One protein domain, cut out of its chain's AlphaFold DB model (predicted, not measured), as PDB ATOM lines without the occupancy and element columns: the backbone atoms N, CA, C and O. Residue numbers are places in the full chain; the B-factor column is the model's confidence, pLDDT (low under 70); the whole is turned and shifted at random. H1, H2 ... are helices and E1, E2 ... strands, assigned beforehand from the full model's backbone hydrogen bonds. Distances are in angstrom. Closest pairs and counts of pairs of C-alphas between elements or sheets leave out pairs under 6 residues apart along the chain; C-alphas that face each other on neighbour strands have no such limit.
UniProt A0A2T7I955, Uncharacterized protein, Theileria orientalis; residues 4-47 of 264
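AT A GLANCE: This is residues 4 to 47 of the 264 residues of an uncharacterized protein of Theileria orientalis (UniProt A0A2T7I955). A helical hairpin, H1 and H2, is drawn out by a long tail: H2 folds back beside the end of H1, and residues 37 to 47, with the short strand E1, stick out beyond H2 and make much of the length. Residues 4 to 13, of which 9 to 13 belong to H1, also stick out, at the start of the printed part. The printed part has 44 residues, with two named helices and then one named strand along it, H1, H2, E1, and its class is mostly helix. The whole is extended, with a radius of gyration of the C-alphas of 14.5 A, and its outline is flat, spanning 49 by 29 by 9 A.

IN THESE COORDINATES: H1 is residues 9 to 22, 20.0 A from first to last C-alpha, and begins with C-alpha 9 at (-20.353, 18.676, 18.783). H2 is residues 28 to 36, 13.4 A long, with C-alpha 28 at (-41.603, 17.937, 32.974). E1 is residues 44 to 46, 6.9 A long, and ends with C-alpha 46 at (-10.385, 43.949, 19.182).

HOW THE PARTS SIT: H1 and H2 form a helical hairpin over a tight link of 5 residues. H1 touches H2 with residues 18 to 22 alone, and the closest C-alphas, those of Cys 21 and Lys 29, are 5.7 A apart. The two helices run opposite ways at a shallow tilt of 27 degrees. E1 is apart from H1 and from H2, and pairs with no named strand. In H1 every O i to N i+4 pair is within hydrogen-bond range; in H2 3 of 5 are.

THE WHOLE: The two C-alphas farthest apart, those of Lys 25 and Asn 47, are 49.3 A apart. The printed part has no cut. The link from H2 to E1, 7 residues, is short. Mean pLDDT of the printed part is 75.7; residue 6 and residues 38 to 47 are under 70.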
ATOM      1  N   SER A   4     -19.955  17.595   8.852       77.19
ATOM      2  CA  SER A   4     -20.088  18.012   7.445       77.19
ATOM      3  C   SER A   4     -20.777  19.368   7.275       77.19
ATOM      4  O   SER A   4     -20.700  19.945   6.200       77.19
ATOM      5  N   VAL A   5     -21.422  19.881   8.328       76.00
ATOM      6  CA  VAL A   5     -22.047  21.214   8.364       76.00
ATOM      7  C   VAL A   5     -21.274  22.195   9.254       76.00
ATOM      8  O   VAL A   5     -21.818  23.220   9.647       76.00
ATOM      9  N   ASN A   6     -20.014  21.886   9.600       69.75
ATOM     10  CA  ASN A   6     -19.163  22.711  10.473       69.75
ATOM     11  C   ASN A   6     -19.802  23.088  11.826       69.75
ATOM     12  O   ASN A   6     -19.407  24.061  12.465       69.75
ATOM     13  N   ALA A   7     -20.770  22.305  12.308       71.31
ATOM     14  CA  ALA A   7     -21.299  22.481  13.652       71.31
ATOM     15  C   ALA A   7     -20.308  21.907  14.675       71.31
ATOM     16  O   ALA A   7     -19.684  20.872  14.436       71.31
ATOM     17  N   SER A   8     -20.180  22.545  15.840       79.12
ATOM     18  CA  SER A   8     -19.472  21.932  16.966       79.12
ATOM     19  C   SER A   8     -20.310  20.792  17.550       79.12
ATOM     20  O   SER A   8     -21.545  20.834  17.522       79.12
ATOM     21  N   PHE A   9     -19.651  19.773  18.109       78.12
ATOM     22  CA  PHE A   9     -20.353  18.676  18.783       78.12
ATOM     23  C   PHE A   9     -21.271  19.203  19.889       78.12
ATOM     24  O   PHE A   9     -22.395  18.736  20.016       78.12
ATOM     25  N   SER A  10     -20.809  20.212  20.634       75.19
ATOM     26  CA  SER A  10     -21.565  20.848  21.712       75.19
ATOM     27  C   SER A  10     -22.835  21.529  21.206       75.19
ATOM     28  O   SER A  10     -23.886  21.368  21.811       75.19
ATOM     29  N   LYS A  11     -22.773  22.253  20.079       77.19
ATOM     30  CA  LYS A  11     -23.971  22.858  19.479       77.19
ATOM     31  C   LYS A  11     -24.970  21.776  19.072       77.19
ATOM     32  O   LYS A  11     -26.133  21.840  19.450       77.19
ATOM     33  N   TYR A  12     -24.487  20.747  18.382       79.62
ATOM     34  CA  TYR A  12     -25.313  19.626  17.939       79.62
ATOM     35  C   TYR A  12     -25.964  18.862  19.105       79.62
ATOM     36  O   TYR A  12     -27.154  18.557  19.061       79.62
ATOM     37  N   SER A  13     -25.209  18.563  20.165       80.00
ATOM     38  CA  SER A  13     -25.725  17.835  21.326       80.00
ATOM     39  C   SER A  13     -26.719  18.665  22.137       80.00
ATOM     40  O   SER A  13     -27.727  18.121  22.582       80.00
ATOM     41  N   ILE A  14     -26.491  19.976  22.277       81.94
ATOM     42  CA  ILE A  14     -27.426  20.894  22.938       81.94
ATOM     43  C   ILE A  14     -28.730  20.999  22.142       81.94
ATOM     44  O   ILE A  14     -29.803  20.889  22.732       81.94
ATOM     45  N   GLU A  15     -28.664  21.161  20.819       83.88
ATOM     46  CA  GLU A  15     -29.855  21.232  19.961       83.88
ATOM     47  C   GLU A  15     -30.689  19.944  20.040       83.88
ATOM     48  O   GLU A  15     -31.910  19.998  20.209       83.88
ATOM     49  N   LEU A  16     -30.041  18.775  20.013       83.75
ATOM     50  CA  LEU A  16     -30.732  17.496  20.179       83.75
ATOM     51  C   LEU A  16     -31.306  17.301  21.584       83.75
ATOM     52  O   LEU A  16     -32.408  16.775  21.727       83.75
ATOM     53  N   ALA A  17     -30.593  17.729  22.624       81.50
ATOM     54  CA  ALA A  17     -31.086  17.638  23.992       81.50
ATOM     55  C   ALA A  17     -32.298  18.558  24.212       81.50
ATOM     56  O   ALA A  17     -33.266  18.159  24.857       81.50
ATOM     57  N   GLN A  18     -32.305  19.752  23.611       83.62
ATOM     58  CA  GLN A  18     -33.474  20.630  23.600       83.62
ATOM     59  C   GLN A  18     -34.652  19.998  22.855       83.62
ATOM     60  O   GLN A  18     -35.782  20.068  23.343       83.62
ATOM     61  N   LEU A  19     -34.405  19.357  21.708       87.69
ATOM     62  CA  LEU A  19     -35.434  18.632  20.963       87.69
ATOM     63  C   LEU A  19     -36.034  17.500  21.807       87.69
ATOM     64  O   LEU A  19     -37.254  17.407  21.923       87.69
ATOM     65  N   LEU A  20     -35.192  16.710  22.476       86.44
ATOM     66  CA  LEU A  20     -35.627  15.662  23.398       86.44
ATOM     67  C   LEU A  20     -36.491  16.231  24.532       86.44
ATOM     68  O   LEU A  20     -37.542  15.675  24.850       86.44
ATOM     69  N   CYS A  21     -36.100  17.368  25.112       82.75
ATOM     70  CA  CYS A  21     -36.882  18.029  26.153       82.75
ATOM     71  C   CYS A  21     -38.254  18.510  25.660       82.75
ATOM     72  O   CYS A  21     -39.196  18.521  26.449       82.75
ATOM     73  N   ARG A  22     -38.406  18.862  24.375       83.12
ATOM     74  CA  ARG A  22     -39.710  19.222  23.783       83.12
ATOM     75  C   ARG A  22     -40.646  18.023  23.634       83.12
ATOM     76  O   ARG A  22     -41.859  18.227  23.644       83.12
ATOM     77  N   CYS A  23     -40.097  16.815  23.517       90.44
ATOM     78  CA  CYS A  23     -40.845  15.560  23.436       90.44
ATOM     79  C   CYS A  23     -41.296  15.026  24.806       90.44
ATOM     80  O   CYS A  23     -42.041  14.050  24.862       90.44
ATOM     81  N   LEU A  24     -40.851  15.635  25.912       87.81
ATOM     82  CA  LEU A  24     -41.314  15.266  27.249       87.81
ATOM     83  C   LEU A  24     -42.783  15.658  27.449       87.81
ATOM     84  O   LEU A  24     -43.282  16.619  26.864       87.81
ATOM     85  N   LYS A  25     -43.469  14.918  28.323       89.81
ATOM     86  CA  LYS A  25     -44.843  15.220  28.733       89.81
ATOM     87  C   LYS A  25     -44.855  16.369  29.745       89.81
ATOM     88  O   LYS A  25     -43.965  16.466  30.596       89.81
ATOM     89  N   ASP A  26     -45.878  17.213  29.687       83.62
ATOM     90  CA  ASP A  26     -46.108  18.226  30.718       83.62
ATOM     91  C   ASP A  26     -46.392  17.550  32.073       83.62
ATOM     92  O   ASP A  26     -47.057  16.505  32.102       83.62
ATOM     93  N   PRO A  27     -45.860  18.075  33.198       81.94
ATOM     94  CA  PRO A  27     -45.171  19.368  33.380       81.94
ATOM     95  C   PRO A  27     -43.632  19.313  33.248       81.94
ATOM     96  O   PRO A  27     -42.937  20.315  33.431       81.94
ATOM     97  N   PHE A  28     -43.058  18.138  32.973       85.94
ATOM     98  CA  PHE A  28     -41.603  17.937  32.974       85.94
ATOM     99  C   PHE A  28     -40.905  18.657  31.818       85.94
ATOM    100  O   PHE A  28     -39.760  19.084  31.963       85.94
ATOM    101  N   LYS A  29     -41.615  18.838  30.701       84.62
ATOM    102  CA  LYS A  29     -41.176  19.612  29.537       84.62
ATOM    103  C   LYS A  29     -40.778  21.041  29.897       84.62
ATOM    104  O   LYS A  29     -39.659  21.451  29.598       84.62
ATOM    105  N   GLU A  30     -41.646  21.789  30.575       79.88
ATOM    106  CA  GLU A  30     -41.377  23.186  30.942       79.88
ATOM    107  C   GLU A  30     -40.196  23.300  31.911       79.88
ATOM    108  O   GLU A  30     -39.284  24.105  31.705       79.88
ATOM    109  N   LYS A  31     -40.153  22.421  32.923       81.69
ATOM    110  CA  LYS A  31     -39.058  22.371  33.903       81.69
ATOM    111  C   LYS A  31     -37.715  22.015  33.252       81.69
ATOM    112  O   LYS A  31     -36.676  22.516  33.685       81.69
ATOM    113  N   ALA A  32     -37.718  21.166  32.226       76.00
ATOM    114  CA  ALA A  32     -36.519  20.792  31.484       76.00
ATOM    115  C   ALA A  32     -36.067  21.898  30.514       76.00
ATOM    116  O   ALA A  32     -34.882  22.221  30.477       76.00
ATOM    117  N   LEU A  33     -36.992  22.530  29.783       78.25
ATOM    118  CA  LEU A  33     -36.684  23.622  28.851       78.25
ATOM    119  C   LEU A  33     -36.196  24.890  29.562       78.25
ATOM    120  O   LEU A  33     -35.332  25.586  29.031       78.25
ATOM    121  N   ALA A  34     -36.664  25.153  30.785       80.44
ATOM    122  CA  ALA A  34     -36.173  26.262  31.602       80.44
ATOM    123  C   ALA A  34     -34.651  26.203  31.838       80.44
ATOM    124  O   ALA A  34     -34.007  27.247  31.912       80.44
ATOM    125  N   ARG A  35     -34.056  25.000  31.882       75.62
ATOM    126  CA  ARG A  35     -32.603  24.811  32.063       75.62
ATOM    127  C   ARG A  35     -31.778  25.285  30.867       75.62
ATOM    128  O   ARG A  35     -30.599  25.570  31.023       75.62
ATOM    129  N   TYR A  36     -32.392  25.375  29.688       71.19
ATOM    130  CA  TYR A  36     -31.736  25.809  28.456       71.19
ATOM    131  C   TYR A  36     -31.960  27.293  28.136       71.19
ATOM    132  O   TYR A  36     -31.397  27.797  27.167       71.19
ATOM    133  N   LYS A  37     -32.762  28.011  28.936       70.62
ATOM    134  CA  LYS A  37     -32.990  29.449  28.765       70.62
ATOM    135  C   LYS A  37     -31.769  30.226  29.266       70.62
ATOM    136  O   LYS A  37     -31.687  30.593  30.435       70.62
ATOM    137  N   LEU A  38     -30.809  30.455  28.377       59.53
ATOM    138  CA  LEU A  38     -29.595  31.216  28.660       59.53
ATOM    139  C   LEU A  38     -29.780  32.676  28.233       59.53
ATOM    140  O   LEU A  38     -30.018  32.954  27.062       59.53
ATOM    141  N   ASN A  39     -29.636  33.608  29.176       55.78
ATOM    142  CA  ASN A  39     -29.493  35.034  28.883       55.78
ATOM    143  C   ASN A  39     -28.010  35.389  29.019       55.78
ATOM    144  O   ASN A  39     -27.536  35.661  30.120       55.78
ATOM    145  N   LEU A  40     -27.273  35.330  27.913       47.31
ATOM    146  CA  LEU A  40     -25.849  35.653  27.875       47.31
ATOM    147  C   LEU A  40     -25.637  36.874  26.982       47.31
ATOM    148  O   LEU A  40     -26.153  36.925  25.868       47.31
ATOM    149  N   LYS A  41     -24.865  37.849  27.469       55.66
ATOM    150  CA  LYS A  41     -24.384  38.973  26.664       55.66
ATOM    151  C   LYS A  41     -22.901  38.755  26.395       55.66
ATOM    152  O   LYS A  41     -22.082  38.899  27.296       55.66
ATOM    153  N   GLN A  42     -22.576  38.376  25.164       47.22
ATOM    154  CA  GLN A  42     -21.200  38.305  24.689       47.22
ATOM    155  C   GLN A  42     -20.787  39.680  24.156       47.22
ATOM    156  O   GLN A  42     -21.545  40.328  23.437       47.22
ATOM    157  N   THR A  43     -19.589  40.127  24.514       69.50
ATOM    158  CA  THR A  43     -18.965  41.342  23.977       69.50
ATOM    159  C   THR A  43     -17.606  40.953  23.436       69.50
ATOM    160  O   THR A  43     -16.778  40.434  24.189       69.50
ATOM    161  N   ASN A  44     -17.403  41.167  22.142       63.09
ATOM    162  CA  ASN A  44     -16.140  40.880  21.477       63.09
ATOM    163  C   ASN A  44     -15.214  42.087  21.650       63.09
ATOM    164  O   ASN A  44     -15.687  43.214  21.746       63.09
ATOM    165  N   TYR A  45     -13.904  41.867  21.708       64.88
ATOM    166  CA  TYR A  45     -12.919  42.940  21.837       64.88
ATOM    167  C   TYR A  45     -11.867  42.781  20.750       64.88
ATOM    168  O   TYR A  45     -11.347  41.687  20.546       64.88
ATOM    169  N   ALA A  46     -11.521  43.883  20.091       67.06
ATOM    170  CA  ALA A  46     -10.385  43.949  19.182       67.06
ATOM    171  C   ALA A  46      -9.528  45.151  19.571       67.06
ATOM    172  O   ALA A  46     -10.051  46.243  19.791       67.06
ATOM    173  N   ASN A  47      -8.213  44.947  19.693       65.50
ATOM    174  CA  ASN A  47      -7.258  45.989  20.091       65.50
ATOM    175  C   ASN A  47      -7.648  46.730  21.390       65.50
ATOM    176  O   ASN A  47      -7.441  47.933  21.511       65.50
TER     177      ASN A  47